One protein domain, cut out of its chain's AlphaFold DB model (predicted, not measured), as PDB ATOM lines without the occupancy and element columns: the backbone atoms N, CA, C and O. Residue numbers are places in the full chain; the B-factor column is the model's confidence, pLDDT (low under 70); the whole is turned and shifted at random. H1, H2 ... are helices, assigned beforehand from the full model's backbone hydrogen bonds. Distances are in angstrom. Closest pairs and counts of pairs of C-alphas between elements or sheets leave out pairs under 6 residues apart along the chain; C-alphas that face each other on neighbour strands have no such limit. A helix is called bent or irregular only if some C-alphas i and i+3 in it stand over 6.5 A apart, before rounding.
ATOM      1  N   THR A 412     172.517 203.258 175.289       96.88
ATOM      2  CA  THR A 412     172.775 204.489 174.530       96.88
ATOM      3  C   THR A 412     171.610 204.780 173.580       96.88
ATOM      4  O   THR A 412     170.803 203.895 173.295       96.88
ATOM      5  N   PRO A 413     171.501 205.986 172.999       96.31
ATOM      6  CA  PRO A 413     170.450 206.301 172.031       96.31
ATOM      7  C   PRO A 413     170.379 205.322 170.852       96.31
ATOM      8  O   PRO A 413     169.296 205.096 170.316       96.31
ATOM      9  N   LEU A 414     171.504 204.706 170.467       95.81
ATOM     10  CA  LEU A 414     171.556 203.754 169.351       95.81
ATOM     11  C   LEU A 414     170.819 202.443 169.644       95.81
ATOM     12  O   LEU A 414     170.418 201.752 168.710       95.81
ATOM     13  N   ASN A 415     170.519 202.150 170.913       96.06
ATOM     14  CA  ASN A 415     169.609 201.072 171.285       96.06
ATOM     15  C   ASN A 415     168.197 201.244 170.688       96.06
ATOM     16  O   ASN A 415     167.465 200.263 170.559       96.06
ATOM     17  N   LEU A 416     167.812 202.471 170.314       95.62
ATOM     18  CA  LEU A 416     166.468 202.836 169.852       95.62
ATOM     19  C   LEU A 416     166.342 202.979 168.325       95.62
ATOM     20  O   LEU A 416     165.261 203.310 167.839       95.62
ATOM     21  N   PHE A 417     167.415 202.749 167.562       95.25
ATOM     22  CA  PHE A 417     167.428 202.950 166.110       95.25
ATOM     23  C   PHE A 417     167.732 201.667 165.340       95.25
ATOM     24  O   PHE A 417     168.469 200.797 165.793       95.25
ATOM     25  N   ALA A 418     167.169 201.568 164.134       95.31
ATOM     26  CA  ALA A 418     167.429 200.453 163.235       95.31
ATOM     27  C   ALA A 418     168.853 200.510 162.649       95.31
ATOM     28  O   ALA A 418     169.352 201.592 162.325       95.31
ATOM     29  N   ASN A 419     169.448 199.341 162.401       95.50
ATOM     30  CA  ASN A 419     170.785 199.164 161.829       95.50
ATOM     31  C   ASN A 419     170.966 199.971 160.540       95.50
ATOM     32  O   ASN A 419     171.983 200.630 160.359       95.50
ATOM     33  N   LYS A 420     169.943 199.992 159.672       94.75
ATOM     34  CA  LYS A 420     169.962 200.769 158.423       94.75
ATOM     35  C   LYS A 420     170.220 202.258 158.669       94.75
ATOM     36  O   LYS A 420     170.989 202.871 157.941       94.75
ATOM     37  N   LEU A 421     169.582 202.844 159.683       94.00
ATOM     38  CA  LEU A 421     169.768 204.259 160.001       94.00
ATOM     39  C   LEU A 421     171.126 204.505 160.669       94.00
ATOM     40  O   LEU A 421     171.797 205.477 160.328       94.00
ATOM     41  N   ILE A 422     171.550 203.612 161.566       94.44
ATOM     42  CA  ILE A 422     172.868 203.680 162.212       94.44
ATOM     43  C   ILE A 422     173.982 203.637 161.157       94.44
ATOM     44  O   ILE A 422     174.863 204.493 161.171       94.44
ATOM     45  N   ALA A 423     173.904 202.708 160.202       93.19
ATOM     46  CA  ALA A 423     174.872 202.574 159.116       93.19
ATOM     47  C   ALA A 423     174.953 203.841 158.248       93.19
ATOM     48  O   ALA A 423     176.046 204.270 157.893       93.19
ATOM     49  N   VAL A 424     173.816 204.482 157.954       91.06
ATOM     50  CA  VAL A 424     173.785 205.744 157.192       91.06
ATOM     51  C   VAL A 424     174.447 206.890 157.961       91.06
ATOM     52  O   VAL A 424     175.194 207.666 157.369       91.06
ATOM     53  N   VAL A 425     174.174 207.015 159.262       90.88
ATOM     54  CA  VAL A 425     174.657 208.145 160.072       90.88
ATOM     55  C   VAL A 425     176.131 207.988 160.448       90.88
ATOM     56  O   VAL A 425     176.895 208.939 160.316       90.88
ATOM     57  N   TYR A 426     176.531 206.801 160.903       89.81
ATOM     58  CA  TYR A 426     177.856 206.569 161.482       89.81
ATOM     59  C   TYR A 426     178.851 205.919 160.515       89.81
ATOM     60  O   TYR A 426     180.048 205.943 160.789       89.81
ATOM     61  N   LYS A 427     178.380 205.350 159.393       90.75
ATOM     62  CA  LYS A 427     179.196 204.669 158.363       90.75
ATOM     63  C   LYS A 427     180.059 203.507 158.878       90.75
ATOM     64  O   LYS A 427     180.960 203.056 158.181       90.75
ATOM     65  N   ASP A 428     179.776 203.026 160.083       91.94
ATOM     66  CA  ASP A 428     180.484 201.938 160.754       91.94
ATOM     67  C   ASP A 428     179.513 201.279 161.745       91.94
ATOM     68  O   ASP A 428     179.399 201.675 162.909       91.94
ATOM     69  N   LEU A 429     178.700 200.354 161.221       94.44
ATOM     70  CA  LEU A 429     177.646 199.693 161.990       94.44
ATOM     71  C   LEU A 429     178.245 198.816 163.093       94.44
ATOM     72  O   LEU A 429     177.799 198.895 164.234       94.44
ATOM     73  N   ASP A 430     179.269 198.033 162.772       94.56
ATOM     74  CA  ASP A 430     179.933 197.110 163.691       94.56
ATOM     75  C   ASP A 430     180.424 197.847 164.937       94.56
ATOM     76  O   ASP A 430     180.073 197.483 166.064       94.56
ATOM     77  N   ARG A 431     181.146 198.958 164.732       94.81
ATOM     78  CA  ARG A 431     181.622 199.817 165.818       94.81
ATOM     79  C   ARG A 431     180.501 200.447 166.615       94.81
ATOM     80  O   ARG A 431     180.586 200.509 167.840       94.81
ATOM     81  N   ALA A 432     179.420 200.859 165.957       95.56
ATOM     82  CA  ALA A 432     178.243 201.357 166.656       95.56
ATOM     83  C   ALA A 432     177.600 200.306 167.564       95.56
ATOM     84  O   ALA A 432     177.092 200.659 168.630       95.56
ATOM     85  N   LEU A 433     177.607 199.037 167.158       96.81
ATOM     86  CA  LEU A 433     177.013 197.946 167.920       96.81
ATOM     87  C   LEU A 433     177.861 197.591 169.143       96.81
ATOM     88  O   LEU A 433     177.338 197.663 170.253       96.81
ATOM     89  N   TYR A 434     179.159 197.298 168.996       96.88
ATOM     90  CA  TYR A 434     179.959 196.886 170.161       96.88
ATOM     91  C   TYR A 434     180.283 198.037 171.125       96.88
ATOM     92  O   TYR A 434     180.449 197.797 172.317       96.88
ATOM     93  N   LEU A 435     180.334 199.299 170.677       97.50
ATOM     94  CA  LEU A 435     180.562 200.426 171.595       97.50
ATOM     95  C   LEU A 435     179.350 200.730 172.501       97.50
ATOM     96  O   LEU A 435     179.510 201.428 173.502       97.50
ATOM     97  N   GLN A 436     178.155 200.194 172.208       97.69
ATOM     98  CA  GLN A 436     177.028 200.224 173.159       97.69
ATOM     99  C   GLN A 436     177.382 199.435 174.428       97.69
ATOM    100  O   GLN A 436     177.161 199.919 175.538       97.69
ATOM    101  N   ASP A 437     178.019 198.274 174.264       98.38
ATOM    102  CA  ASP A 437     178.465 197.427 175.372       98.38
ATOM    103  C   ASP A 437     179.604 198.076 176.171       98.38
ATOM    104  O   ASP A 437     179.703 197.876 177.378       98.38
ATOM    105  N   TRP A 438     180.430 198.915 175.539       98.50
ATOM    106  CA  TRP A 438     181.496 199.660 176.222       98.50
ATOM    107  C   TRP A 438     180.934 200.721 177.170       98.50
ATOM    108  O   TRP A 438     181.396 200.842 178.305       98.50
ATOM    109  N   TYR A 439     179.904 201.456 176.735       98.50
ATOM    110  CA  TYR A 439     179.185 202.397 177.597       98.50
ATOM    111  C   TYR A 439     178.564 201.682 178.807       98.50
ATOM    112  O   TYR A 439     178.761 202.109 179.948       98.50
ATOM    113  N   ALA A 440     177.879 200.561 178.565       98.31
ATOM    114  CA  ALA A 440     177.302 199.733 179.619       98.31
ATOM    115  C   ALA A 440     178.372 199.233 180.603       98.31
ATOM    116  O   ALA A 440     178.200 199.335 181.819       98.31
ATOM    117  N   MET A 441     179.505 198.756 180.080       98.38
ATOM    118  CA  MET A 441     180.616 198.241 180.874       98.38
ATOM    119  C   MET A 441     181.240 199.319 181.769       98.38
ATOM    120  O   MET A 441     181.554 199.041 182.924       98.38
ATOM    121  N   ALA A 442     181.358 200.563 181.292       98.38
ATOM    122  CA  ALA A 442     181.829 201.676 182.117       98.38
ATOM    123  C   ALA A 442     180.896 201.936 183.314       98.38
ATOM    124  O   ALA A 442     181.355 202.051 184.453       98.38
ATOM    125  N   GLY A 443     179.579 201.973 183.077       97.25
ATOM    126  CA  GLY A 443     178.588 202.127 184.146       97.25
ATOM    127  C   GLY A 443     178.606 200.964 185.141       97.25
ATOM    128  O   GLY A 443     178.530 201.184 186.352       97.25
ATOM    129  N   LEU A 444     178.754 199.734 184.639       96.88
ATOM    130  CA  LEU A 444     178.822 198.517 185.443       96.88
ATOM    131  C   LEU A 444     180.060 198.490 186.347       96.88
ATOM    132  O   LEU A 444     179.919 198.306 187.553       96.88
ATOM    133  N   ILE A 445     181.255 198.699 185.786       97.94
ATOM    134  CA  ILE A 445     182.519 198.713 186.538       97.94
ATOM    135  C   ILE A 445     182.448 199.775 187.641       97.94
ATOM    136  O   ILE A 445     182.676 199.469 188.810       97.94
ATOM    137  N   TYR A 446     182.024 201.001 187.316       95.75
ATOM    138  CA  TYR A 446     181.852 202.049 188.324       95.75
ATOM    139  C   TYR A 446     180.882 201.633 189.446       95.75
ATOM    140  O   TYR A 446     181.175 201.849 190.625       95.75
ATOM    141  N   GLY A 447     179.756 200.998 189.107       90.56
ATOM    142  CA  GLY A 447     178.786 200.496 190.085       90.56
ATOM    143  C   GLY A 447     179.344 199.402 190.992       90.56
ATOM    144  O   GLY A 447     179.136 199.447 192.204       90.56
ATOM    145  N   ILE A 448     180.121 198.469 190.439       89.38
ATOM    146  CA  ILE A 448     180.797 197.408 191.201       89.38
ATOM    147  C   ILE A 448     181.771 197.995 192.221       89.38
ATOM    148  O   ILE A 448     181.871 197.488 193.334       89.38
ATOM    149  N   LEU A 449     182.480 199.060 191.858       87.69
ATOM    150  CA  LEU A 449     183.533 199.645 192.687       87.69
ATOM    151  C   LEU A 449     183.002 200.624 193.731       87.69
ATOM    152  O   LEU A 449     183.512 200.676 194.846       87.69
ATOM    153  N   THR A 450     181.966 201.384 193.389       84.56
ATOM    154  CA  THR A 450     181.462 202.472 194.243       84.56
ATOM    155  C   THR A 450     180.167 202.131 194.971       84.56
ATOM    156  O   THR A 450     179.772 202.868 195.871       84.56
ATOM    157  N   GLY A 451     179.474 201.069 194.553       80.31
ATOM    158  CA  GLY A 451     178.130 200.733 195.026       80.31
ATOM    159  C   GLY A 451     177.056 201.703 194.527       80.31
ATOM    160  O   GLY A 451     175.915 201.637 194.974       80.31
ATOM    161  N   SER A 452     177.406 202.618 193.614       83.44
ATOM    162  CA  SER A 452     176.531 203.688 193.131       83.44
ATOM    163  C   SER A 452     176.408 203.690 191.608       83.44
ATOM    164  O   SER A 452     177.339 203.342 190.889       83.44
ATOM    165  N   GLN A 453     175.247 204.094 191.094       88.88
ATOM    166  CA  GLN A 453     174.988 204.133 189.655       88.88
ATOM    167  C   GLN A 453     175.605 205.384 189.013       88.88
ATOM    168  O   GLN A 453     175.276 206.500 189.412       88.88
ATOM    169  N   LEU A 454     176.433 205.206 187.975       93.56
ATOM    170  CA  LEU A 454     177.128 206.314 187.300       93.56
ATOM    171  C   LEU A 454     176.184 207.243 186.518       93.56
ATOM    172  O   LEU A 454     176.343 208.456 186.550       93.56
ATOM    173  N   PHE A 455     175.196 206.677 185.820       96.38
ATOM    174  CA  PHE A 455     174.357 207.392 184.847       96.38
ATOM    175  C   PHE A 455     172.898 207.530 185.309       96.38
ATOM    176  O   PHE A 455     171.956 207.200 184.586       96.38
ATOM    177  N   ALA A 456     172.678 207.952 186.555       90.75
ATOM    178  CA  ALA A 456     171.342 208.032 187.153       90.75
ATOM    179  C   ALA A 456     170.434 209.081 186.496       90.75
ATOM    180  O   ALA A 456     169.258 208.815 186.224       90.75
ATOM    181  N   LYS A 457     170.960 210.271 186.202       92.44
ATOM    182  CA  LYS A 457     170.233 211.341 185.509       92.44
ATOM    183  C   LYS A 457     170.073 211.018 184.026       92.44
ATOM    184  O   LYS A 457     168.986 211.195 183.473       92.44
ATOM    185  N   THR A 458     171.115 210.493 183.397       96.00
ATOM    186  CA  THR A 458     171.134 210.117 181.980       96.00
ATOM    187  C   THR A 458     170.159 208.976 181.688       96.00
ATOM    188  O   THR A 458     169.472 209.014 180.671       96.00
ATOM    189  N   ALA A 459     169.958 208.039 182.621       94.62
ATOM    190  CA  ALA A 459     168.895 207.037 182.523       94.62
ATOM    191  C   ALA A 459     167.496 207.670 182.355       94.62
ATOM    192  O   ALA A 459     166.683 207.210 181.550       94.62
ATOM    193  N   ARG A 460     167.206 208.775 183.058       93.19
ATOM    194  CA  ARG A 460     165.934 209.512 182.903       93.19
ATOM    195  C   ARG A 460     165.848 210.216 181.551       93.19
ATOM    196  O   ARG A 460     164.775 210.267 180.954       93.19
ATOM    197  N   VAL A 461     166.976 210.731 181.057       94.50
ATOM    198  CA  VAL A 461     167.079 211.291 179.701       94.50
ATOM    199  C   VAL A 461     166.750 210.224 178.658       94.50
ATOM    200  O   VAL A 461     165.923 210.485 177.785       94.50
ATOM    201  N   PHE A 462     167.327 209.026 178.784       95.00
ATOM    202  CA  PHE A 462     167.068 207.894 177.896       95.00
ATOM    203  C   PHE A 462     165.577 207.533 177.836       95.00
ATOM    204  O   PHE A 462     165.009 207.436 176.749       95.00
ATOM    205  N   LEU A 463     164.913 207.431 178.993       92.56
ATOM    206  CA  LEU A 463     163.475 207.138 179.084       92.56
ATOM    207  C   LEU A 463     162.592 208.170 178.361       92.56
ATOM    208  O   LEU A 463     161.502 207.834 177.897       92.56
ATOM    209  N   ALA A 464     163.053 209.415 178.225       92.50
ATOM    210  CA  ALA A 464     162.337 210.464 177.504       92.50
ATOM    211  C   ALA A 464     162.572 210.441 175.978       92.50
ATOM    212  O   ALA A 464     161.821 211.084 175.237       92.50
ATOM    213  N   LEU A 465     163.591 209.725 175.483       93.62
ATOM    214  CA  LEU A 465     163.962 209.736 174.063       93.62
ATOM    215  C   LEU A 465     162.886 209.167 173.129       93.62
ATOM    216  O   LEU A 465     162.639 209.816 172.113       93.62
ATOM    217  N   PRO A 466     162.193 208.045 173.426       93.75
ATOM    218  CA  PRO A 466     161.174 207.508 172.521       93.75
ATOM    219  C   PRO A 466     160.083 208.528 172.169       93.75
ATOM    220  O   PRO A 466     159.697 208.652 171.007       93.75
ATOM    221  N   LYS A 467     159.643 209.324 173.155       91.88
ATOM    222  CA  LYS A 467     158.678 210.411 172.940       91.88
ATOM    223  C   LYS A 467     159.249 211.488 172.010       91.88
ATOM    224  O   LYS A 467     158.591 211.857 171.041       91.88
ATOM    225  N   LYS A 468     160.490 211.927 172.248       91.50
ATOM    226  CA  LYS A 468     161.171 212.925 171.401       91.50
ATOM    227  C   LYS A 468     161.373 212.436 169.964       91.50
ATOM    228  O   LYS A 468     161.173 213.203 169.027       91.50
ATOM    229  N   ILE A 469     161.737 211.165 169.784       93.25
ATOM    230  CA  ILE A 469     161.891 210.531 168.465       93.25
ATOM    231  C   ILE A 469     160.553 210.547 167.719       93.25
ATOM    232  O   ILE A 469     160.499 210.949 166.557       93.25
ATOM    233  N   ALA A 470     159.462 210.163 168.391       92.38
ATOM    234  CA  ALA A 470     158.128 210.152 167.799       92.38
ATOM    235  C   ALA A 470     157.645 211.559 167.406       92.38
ATOM    236  O   ALA A 470     157.109 211.740 166.315       92.38
ATOM    237  N   GLU A 471     157.852 212.563 168.261       91.44
ATOM    238  CA  GLU A 471     157.503 213.964 167.979       91.44
ATOM    239  C   GLU A 471     158.301 214.529 166.797       91.44
ATOM    240  O   GLU A 471     157.730 215.139 165.894       91.44
ATOM    241  N   ALA A 472     159.611 214.278 166.756       89.44
ATOM    242  CA  ALA A 472     160.478 214.742 165.679       89.44
ATOM    243  C   ALA A 472     160.154 214.073 164.331       89.44
ATOM    244  O   ALA A 472     160.174 214.738 163.295       89.44
ATOM    245  N   SER A 473     159.801 212.784 164.357       89.75
ATOM    246  CA  SER A 473     159.326 212.044 163.182       89.75
ATOM    247  C   SER A 473     158.002 212.612 162.656       89.75
ATOM    248  O   SER A 473     157.880 212.898 161.467       89.75
ATOM    249  N   LYS A 474     157.035 212.897 163.546       92.38
ATOM    250  CA  LYS A 474     155.766 213.560 163.181       92.38
ATOM    251  C   LYS A 474     155.970 214.958 162.591       92.38
ATOM    252  O   LYS A 474     155.201 215.365 161.730       92.38
ATOM    253  N   ALA A 475     157.008 215.670 163.022       91.31
ATOM    254  CA  ALA A 475     157.394 216.970 162.475       91.31
ATOM    255  C   ALA A 475     158.152 216.883 161.129       91.31
ATOM    256  O   ALA A 475     158.681 217.892 160.668       91.31
ATOM    257  N   GLY A 476     158.254 215.697 160.513       89.50
ATOM    258  CA  GLY A 476     158.882 215.505 159.202       89.50
ATOM    259  C   GLY A 476     160.409 215.631 159.197       89.50
ATOM    260  O   GLY A 476     161.007 215.803 158.136       89.50
ATOM    261  N   ARG A 477     161.068 215.570 160.364       89.31
ATOM    262  CA  ARG A 477     162.534 215.655 160.443       89.31
ATOM    263  C   ARG A 477     163.175 214.381 159.892       89.31
ATOM    264  O   ARG A 477     162.680 213.278 160.115       89.31
ATOM    265  N   SER A 478     164.314 214.519 159.212       91.19
ATOM    266  CA  SER A 478     165.049 213.362 158.690       91.19
ATOM    267  C   SER A 478     165.591 212.486 159.825       91.19
ATOM    268  O   SER A 478     165.969 212.987 160.885       91.19
ATOM    269  N   GLY A 479     165.694 211.172 159.594       88.88
ATOM    270  CA  GLY A 479     166.221 210.236 160.594       88.88
ATOM    271  C   GLY A 479     167.616 210.622 161.101       88.88
ATOM    272  O   GLY A 479     167.866 210.560 162.300       88.88
ATOM    273  N   ALA A 480     168.494 211.107 160.217       89.00
ATOM    274  CA  ALA A 480     169.831 211.576 160.590       89.00
ATOM    275  C   ALA A 480     169.786 212.783 161.542       89.00
ATOM    276  O   ALA A 480     170.520 212.821 162.530       89.00
ATOM    277  N   HIS A 481     168.886 213.739 161.293       89.06
ATOM    278  CA  HIS A 481     168.697 214.880 162.185       89.06
ATOM    279  C   HIS A 481     168.141 214.446 163.549       89.06
ATOM    280  O   HIS A 481     168.587 214.946 164.581       89.06
ATOM    281  N   ILE A 482     167.202 213.493 163.568       91.88
ATOM    282  CA  ILE A 482     166.651 212.938 164.812       91.88
ATOM    283  C   ILE A 482     167.762 212.281 165.635       91.88
ATOM    284  O   ILE A 482     167.904 212.612 166.811       91.88
ATOM    285  N   VAL A 483     168.573 211.411 165.019       92.38
ATOM    286  CA  VAL A 483     169.714 210.750 165.678       92.38
ATOM    287  C   VAL A 483     170.672 211.789 166.256       92.38
ATOM    288  O   VAL A 483     170.980 211.730 167.442       92.38
ATOM    289  N   ALA A 484     171.079 212.790 165.472       89.31
ATOM    290  CA  ALA A 484     171.986 213.831 165.948       89.31
ATOM    291  C   ALA A 484     171.417 214.594 167.160       89.31
ATOM    292  O   ALA A 484     172.113 214.814 168.152       89.31
ATOM    293  N   GLN A 485     170.136 214.963 167.121       89.81
ATOM    294  CA  GLN A 485     169.499 215.699 168.209       89.81
ATOM    295  C   GLN A 485     169.413 214.873 169.501       89.81
ATOM    296  O   GLN A 485     169.736 215.384 170.577       89.81
ATOM    297  N   VAL A 486     168.974 213.611 169.419       92.75
ATOM    298  CA  VAL A 486     168.832 212.768 170.618       92.75
ATOM    299  C   VAL A 486     170.181 212.341 171.174       92.75
ATOM    300  O   VAL A 486     170.359 212.363 172.391       92.75
ATOM    301  N   SER A 487     171.143 212.028 170.300       93.12
ATOM    302  CA  SER A 487     172.502 211.690 170.707       93.12
ATOM    303  C   SER A 487     173.146 212.865 171.423       93.12
ATOM    304  O   SER A 487     173.718 212.675 172.489       93.12
ATOM    305  N   ARG A 488     172.981 214.094 170.916       91.00
ATOM    306  CA  ARG A 488     173.503 215.279 171.601       91.00
ATOM    307  C   ARG A 488     172.945 215.416 173.019       91.00
ATOM    308  O   ARG A 488     173.713 215.506 173.968       91.00
ATOM    309  N   PHE A 489     171.620 215.383 173.155       90.44
ATOM    310  CA  PHE A 489     170.952 215.554 174.448       90.44
ATOM    311  C   PHE A 489     171.349 214.478 175.471       90.44
ATOM    312  O   PHE A 489     171.506 214.770 176.655       90.44
ATOM    313  N   PHE A 490     171.517 213.234 175.020       96.25
ATOM    314  CA  PHE A 490     171.956 212.133 175.871       96.25
ATOM    315  C   PHE A 490     173.413 212.290 176.314       96.25
ATOM    316  O   PHE A 490     173.697 212.249 177.508       96.25
ATOM    317  N   TRP A 491     174.334 212.488 175.367       95.75
ATOM    318  CA  TRP A 491     175.769 212.493 175.653       95.75
ATOM    319  C   TRP A 491     176.223 213.735 176.426       95.75
ATOM    320  O   TRP A 491     177.132 213.609 177.237       95.75
ATOM    321  N   GLU A 492     175.552 214.888 176.279       93.38
ATOM    322  CA  GLU A 492     175.765 216.053 177.160       93.38
ATOM    323  C   GLU A 492     175.504 215.691 178.633       93.38
ATOM    324  O   GLU A 492     176.280 216.049 179.517       93.38
ATOM    325  N   SER A 493     174.428 214.941 178.905       95.31
ATOM    326  CA  SER A 493     174.116 214.462 180.258       95.31
ATOM    327  C   SER A 493     175.105 213.391 180.724       95.31
ATOM    328  O   SER A 493     175.589 213.462 181.853       95.31
ATOM    329  N   ALA A 494     175.422 212.425 179.855       97.00
ATOM    330  CA  ALA A 494     176.305 211.310 180.183       97.00
ATOM    331  C   ALA A 494     177.724 211.786 180.513       97.00
ATOM    332  O   ALA A 494     178.306 211.326 181.488       97.00
ATOM    333  N   LEU A 495     178.266 212.720 179.723       95.75
ATOM    334  CA  LEU A 495     179.598 213.286 179.924       95.75
ATOM    335  C   LEU A 495     179.681 214.050 181.248       95.75
ATOM    336  O   LEU A 495     180.604 213.819 182.021       95.75
ATOM    337  N   ALA A 496     178.683 214.886 181.547       92.69
ATOM    338  CA  ALA A 496     178.644 215.636 182.799       92.69
ATOM    339  C   ALA A 496     178.579 214.717 184.034       92.69
ATOM    340  O   ALA A 496     179.264 214.965 185.024       92.69
ATOM    341  N   GLU A 497     177.775 213.647 183.987       95.88
ATOM    342  CA  GLU A 497     177.732 212.658 185.073       95.88
ATOM    343  C   GLU A 497     179.029 211.859 185.188       95.88
ATOM    344  O   GLU A 497     179.505 211.635 186.301       95.88
ATOM    345  N   PHE A 498     179.613 211.465 184.055       96.94
ATOM    346  CA  PHE A 498     180.883 210.755 184.027       96.94
ATOM    347  C   PHE A 498     181.983 211.581 184.696       96.94
ATOM    348  O   PHE A 498     182.612 211.118 185.642       96.94
ATOM    349  N   GLU A 499     182.175 212.828 184.268       93.25
ATOM    350  CA  GLU A 499     183.206 213.711 184.815       93.25
ATOM    351  C   GLU A 499     183.001 213.972 186.311       93.25
ATOM    352  O   GLU A 499     183.948 213.850 187.091       93.25
ATOM    353  N   ALA A 500     181.764 214.248 186.737       88.44
ATOM    354  CA  ALA A 500     181.450 214.453 188.148       88.44
ATOM    355  C   ALA A 500     181.723 213.196 188.995       88.44
ATOM    356  O   ALA A 500     182.357 213.289 190.049       88.44
ATOM    357  N   GLY A 501     181.283 212.021 188.531       88.06
ATOM    358  CA  GLY A 501     181.473 210.749 189.232       88.06
ATOM    359  C   GLY A 501     182.945 210.356 189.341       88.06
ATOM    360  O   GLY A 501     183.419 209.979 190.415       88.06
ATOM    361  N   ILE A 502     183.697 210.518 188.251       89.75
ATOM    362  CA  ILE A 502     185.132 210.243 188.217       89.75
ATOM    363  C   ILE A 502     185.911 211.195 189.130       89.75
ATOM    364  O   ILE A 502     186.779 210.743 189.875       89.75
ATOM    365  N   VAL A 503     185.611 212.498 189.119       87.69
ATOM    366  CA  VAL A 503     186.279 213.471 190.001       87.69
ATOM    367  C   VAL A 503     186.009 213.149 191.470       87.69
ATOM    368  O   VAL A 503     186.955 213.107 192.257       87.69
ATOM    369  N   ALA A 504     184.758 212.850 191.828       80.25
ATOM    370  CA  ALA A 504     184.370 212.530 193.201       80.25
ATOM    371  C   ALA A 504     185.040 211.258 193.752       80.25
ATOM    372  O   ALA A 504     185.213 211.133 194.962       80.25
ATOM    373  N   ARG A 505     185.418 210.314 192.880       85.69
ATOM    374  CA  ARG A 505     185.987 209.004 193.249       85.69
ATOM    375  C   ARG A 505     187.409 208.785 192.737       85.69
ATOM    376  O   ARG A 505     187.891 207.657 192.717       85.69
ATOM    377  N   ARG A 506     188.110 209.849 192.331       87.81
ATOM    378  CA  ARG A 506     189.414 209.751 191.655       87.81
ATOM    379  C   ARG A 506     190.433 208.932 192.442       87.81
ATOM    380  O   ARG A 506     191.100 208.093 191.844       87.81
ATOM    381  N   ALA A 507     190.563 209.179 193.747       81.19
ATOM    382  CA  ALA A 507     191.521 208.471 194.596       81.19
ATOM    383  C   ALA A 507     191.220 206.963 194.640       81.19
ATOM    384  O   ALA A 507     192.097 206.159 194.332       81.19
ATOM    385  N   ASP A 508     189.962 206.601 194.910       82.12
ATOM    386  CA  ASP A 508     189.494 205.211 194.982       82.12
ATOM    387  C   ASP A 508     189.715 204.471 193.649       82.12
ATOM    388  O   ASP A 508     190.273 203.374 193.614       82.12
ATOM    389  N   LEU A 509     189.334 205.097 192.529       89.12
ATOM    390  CA  LEU A 509     189.443 204.511 191.187       89.12
ATOM    391  C   LEU A 509     190.896 204.414 190.692       89.12
ATOM    392  O   LEU A 509     191.210 203.557 189.869       89.12
ATOM    393  N   SER A 510     191.787 205.287 191.169       91.81
ATOM    394  CA  SER A 510     193.210 205.250 190.799       91.81
ATOM    395  C   SER A 510     193.993 204.212 191.604       91.81
ATOM    396  O   SER A 510     195.025 203.736 191.138       91.81
ATOM    397  N   ALA A 511     193.515 203.851 192.798       86.75
ATOM    398  CA  ALA A 511     194.200 202.926 193.699       86.75
ATOM    399  C   ALA A 511     194.133 201.456 193.248       86.75
ATOM    400  O   ALA A 511     194.919 200.632 193.714       86.75
ATOM    401  N   ILE A 512     193.200 201.111 192.356       90.31
ATOM    402  CA  ILE A 512     192.949 199.729 191.936       90.31
ATOM    403  C   ILE A 512     193.566 199.503 190.561       90.31
ATOM    404  O   ILE A 512     193.050 199.986 189.554       90.31
ATOM    405  N   GLY A 513     194.663 198.746 190.534       93.81
ATOM    406  CA  GLY A 513     195.286 198.260 189.306       93.81
ATOM    407  C   GLY A 513     194.583 197.009 188.785       93.81
ATOM    408  O   GLY A 513     194.446 196.020 189.502       93.81
ATOM    409  N   VAL A 514     194.152 197.053 187.530       96.06
ATOM    410  CA  VAL A 514     193.524 195.948 186.811       96.06
ATOM    411  C   VAL A 514     194.565 195.332 185.876       96.06
ATOM    412  O   VAL A 514     195.004 196.009 184.940       96.06
ATOM    413  N   VAL A 616     191.624 201.356 187.335       96.50
ATOM    414  CA  VAL A 616     190.188 201.398 187.016       96.50
ATOM    415  C   VAL A 616     189.805 202.746 186.398       96.50
ATOM    416  O   VAL A 616     189.016 202.783 185.456       96.50
ATOM    417  N   LEU A 617     190.382 203.849 186.883       96.69
ATOM    418  CA  LEU A 617     190.182 205.179 186.307       96.69
ATOM    419  C   LEU A 617     190.510 205.219 184.803       96.69
ATOM    420  O   LEU A 617     189.702 205.692 184.002       96.69
ATOM    421  N   GLU A 618     191.677 204.704 184.413       97.00
ATOM    422  CA  GLU A 618     192.103 204.643 183.010       97.00
ATOM    423  C   GLU A 618     191.190 203.736 182.175       97.00
ATOM    424  O   GLU A 618     190.822 204.100 181.057       97.00
ATOM    425  N   VAL A 619     190.766 202.594 182.729       98.19
ATOM    426  CA  VAL A 619     189.810 201.682 182.081       98.19
ATOM    427  C   VAL A 619     188.474 202.380 181.819       98.19
ATOM    428  O   VAL A 619     187.962 202.327 180.700       98.19
ATOM    429  N   LEU A 620     187.912 203.066 182.819       98.12
ATOM    430  CA  LEU A 620     186.647 203.793 182.678       98.12
ATOM    431  C   LEU A 620     186.752 204.893 181.616       98.12
ATOM    432  O   LEU A 620     185.853 205.021 180.784       98.12
ATOM    433  N   HIS A 621     187.854 205.649 181.605       95.88
ATOM    434  CA  HIS A 621     188.123 206.652 180.574       95.88
ATOM    435  C   HIS A 621     188.176 206.030 179.173       95.88
ATOM    436  O   HIS A 621     187.548 206.556 178.255       95.88
ATOM    437  N   LEU A 622     188.881 204.906 179.002       95.75
ATOM    438  CA  LEU A 622     188.963 204.217 177.714       95.75
ATOM    439  C   LEU A 622     187.593 203.752 177.228       95.75
ATOM    440  O   LEU A 622     187.222 204.026 176.092       95.75
ATOM    441  N   LEU A 623     186.825 203.077 178.080       98.25
ATOM    442  CA  LEU A 623     185.516 202.561 177.694       98.25
ATOM    443  C   LEU A 623     184.549 203.694 177.331       98.25
ATOM    444  O   LEU A 623     183.940 203.684 176.259       98.25
ATOM    445  N   PHE A 624     184.443 204.698 178.206       97.25
ATOM    446  CA  PHE A 624     183.473 205.774 178.051       97.25
ATOM    447  C   PHE A 624     183.814 206.710 176.893       97.25
ATOM    448  O   PHE A 624     182.965 206.940 176.030       97.25
ATOM    449  N   TYR A 625     185.042 207.238 176.830       92.44
ATOM    450  CA  TYR A 625     185.378 208.228 175.808       92.44
ATOM    451  C   TYR A 625     185.400 207.629 174.403       92.44
ATOM    452  O   TYR A 625     185.034 208.331 173.467       92.44
ATOM    453  N   ARG A 626     185.732 206.343 174.220       92.06
ATOM    454  CA  ARG A 626     185.653 205.701 172.892       92.06
ATOM    455  C   ARG A 626     184.209 205.605 172.402       92.06
ATOM    456  O   ARG A 626     183.938 205.943 171.249       92.06
ATOM    457  N   ALA A 627     183.277 205.236 173.282       95.00
ATOM    458  CA  ALA A 627     181.852 205.246 172.965       95.00
ATOM    459  C   ALA A 627     181.337 206.674 172.708       95.00
ATOM    460  O   ALA A 627     180.706 206.929 171.680       95.00
ATOM    461  N   ALA A 628     181.660 207.622 173.593       92.56
ATOM    462  CA  ALA A 628     181.206 209.005 173.500       92.56
ATOM    463  C   ALA A 628     181.745 209.707 172.244       92.56
ATOM    464  O   ALA A 628     180.961 210.243 171.475       92.56
ATOM    465  N   VAL A 629     183.053 209.657 171.973       86.56
ATOM    466  CA  VAL A 629     183.681 210.289 170.793       86.56
ATOM    467  C   VAL A 629     183.065 209.784 169.489       86.56
ATOM    468  O   VAL A 629     182.904 210.560 168.545       86.56
ATOM    469  N   PHE A 630     182.710 208.498 169.432       90.44
ATOM    470  CA  PHE A 630     182.081 207.908 168.260       90.44
ATOM    471  C   PHE A 630     180.604 208.291 168.112       90.44
ATOM    472  O   PHE A 630     180.158 208.607 167.011       90.44
ATOM    473  N   MET A 631     179.834 208.239 169.201       92.00
ATOM    474  CA  MET A 631     178.373 208.359 169.154       92.00
ATOM    475  C   MET A 631     177.851 209.781 169.384       92.00
ATOM    476  O   MET A 631     176.697 210.062 169.043       92.00
ATOM    477  N   TYR A 632     178.667 210.667 169.957       85.38
ATOM    478  CA  TYR A 632     178.308 212.044 170.263       85.38
ATOM    479  C   TYR A 632     178.569 212.959 169.063       85.38
ATOM    480  O   TYR A 632     179.719 213.132 168.668       85.38
ATOM    481  N   PRO A 633     177.541 213.621 168.505       58.56
ATOM    482  CA  PRO A 633     177.683 214.424 167.296       58.56
ATOM    483  C   PRO A 633     178.531 215.683 167.448       58.56
ATOM    484  O   PRO A 633     178.637 216.421 166.486       58.56
ATOM    485  N   GLU A 634     179.110 216.011 168.598       52.16
ATOM    486  CA  GLU A 634     179.964 217.204 168.703       52.16
ATOM    487  C   GLU A 634     181.327 217.029 168.040       52.16
ATOM    488  O   GLU A 634     181.892 218.020 167.588       52.16
ATOM    489  N   THR A 635     181.760 215.787 167.807       47.69
ATOM    490  CA  THR A 635     182.801 215.460 166.816       47.69
ATOM    491  C   THR A 635     182.335 215.655 165.366       47.69
ATOM    492  O   THR A 635     183.157 215.660 164.457       47.69
ATOM    493  N   ILE A 636     181.028 215.850 165.147       40.75
ATOM    494  CA  ILE A 636     180.373 216.058 163.845       40.75
ATOM    495  C   ILE A 636     179.827 217.506 163.702       40.75
ATOM    496  O   ILE A 636     179.567 217.950 162.588       40.75
ATOM    497  N   ILE A 637     179.635 218.269 164.796       33.03
ATOM    498  CA  ILE A 637     178.884 219.547 164.802       33.03
ATOM    499  C   ILE A 637     179.514 220.667 165.677       33.03
ATOM    500  O   ILE A 637     179.191 221.833 165.448       33.03
ATOM    501  N   ARG A 638     180.437 220.421 166.630       34.38
ATOM    502  CA  ARG A 638     181.067 221.508 167.433       34.38
ATOM    503  C   ARG A 638     182.428 221.972 166.904       34.38
ATOM    504  O   ARG A 638     183.378 222.163 167.653       34.38
ATOM    505  N   ASP A 639     182.401 222.377 165.644       36.91
ATOM    506  CA  ASP A 639     183.270 223.416 165.073       36.91
ATOM    507  C   ASP A 639     182.854 224.850 165.517       36.91
ATOM    508  O   ASP A 639     183.236 225.832 164.885       36.91
ATOM    509  N   ARG A 640     182.027 225.037 166.569       31.06
ATOM    510  CA  ARG A 640     181.456 226.369 166.906       31.06
ATOM    511  C   ARG A 640     181.259 226.747 168.386       31.06
ATOM    512  O   ARG A 640     180.641 227.775 168.641       31.06
ATOM    513  N   ALA A 641     181.757 225.997 169.370       25.20
ATOM    514  CA  ALA A 641     181.626 226.419 170.778       25.20
ATOM    515  C   ALA A 641     182.828 226.004 171.641       25.20
ATOM    516  O   ALA A 641     182.695 225.221 172.577       25.20
ATOM    517  N   ALA A 642     184.006 226.535 171.310       27.66
ATOM    518  CA  ALA A 642     185.097 226.705 172.263       27.66
ATOM    519  C   ALA A 642     185.007 228.143 172.788       27.66
ATOM    520  O   ALA A 642     185.159 229.099 172.035       27.66
TER     521      ALA A 642
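Overview. This is residues 412 to 514 and 616 to 642 of the 654 residues of the protein "Serine/threonine protein kinase" of Desulfococcus oleovorans (strain DSM 6200 / JCM 39069 / Hxd3) (UniProt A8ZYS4). The long helix H5 runs through the middle of an elongated body, with the bent helix H4 along one side, H7 along another, and H3 packed on H7. H2 crosses near the first residues of H5, H6 makes a corner with H7 at the far end, and residues 638 to 642 stick out as a tail. The 130 printed residues, all helix in class, have eight named helices, H1 to H8 in order, and no named strand. The whole is compact, with a radius of gyration of the C-alphas of 15.4 A, and spans 50 by 30 by 27 A.

Arrangement. H1, residues 413 to 416, touches the hub H5, residues 479 to 504, with the closest C-alphas, Pro 413 and Ser 487, 5.9 A apart. H2, residues 419 to 426, touches H5 at Val 425 and Ala 480, their closest C-alphas, 5.9 A. H3, residues 429 to 450, touches H7, residues 616 to 631, at a shallow tilt of 33 degrees, only just short of steep, opposite ways; closest are C-alphas 438 and 623, 5.2 A. H4, residues 456 to 474, was assigned as one helix by its hydrogen bonds but is bent, with C-alphas 463 and 466 7.0 A apart. Its arm H4a, residues 456 to 463, touches H5 at 12 degrees, a shallow tilt, opposite ways; closest are C-alphas 458 and 493, 5.5 A. Arm H4b, residues 466 to 474, forms a helical hairpin with H5; closest are C-alphas 469 and 482, 6.5 A. H7 touches H5 at C-alphas 491 and 628, their closest, 6.8 A. H6, residues 506 to 511, touches H7 at a steep tilt of 58 degrees; closest are C-alphas 509 and 617, 5.0 A. H8, residues 634 to 637, is close to H5 but not clearly touching, with C-alphas 488 and 634, their closest, 7.3 A apart. Every O i to N i+4 pair is within hydrogen-bond range in H2, H4b, H6 and H7, against 16 of 18 in H3, 3 of 4 in H4a and 21 of 22 in H5; H1 and H8 are too short for such a pair.

Along the chain. H1 begins at C-alpha 413, (170.450, 206.301, 172.031). H3 is 32.6 A long, H5 37.4 A and H7 22.5 A. H8 ends at C-alpha 637, (178.884, 219.547, 164.802).

Size, cuts and confidence. The farthest C-alphas, Gly 476 and Ala 511, are 50.9 A apart. Residues 515 to 615 are not printed, and C-alphas 514 and 616 are 6.4 A apart across this cut, which lies in the link from H6 to H7. The links printed whole are tight. Mean pLDDT of the printed part is 88.6; residues 633 to 642 are under 70.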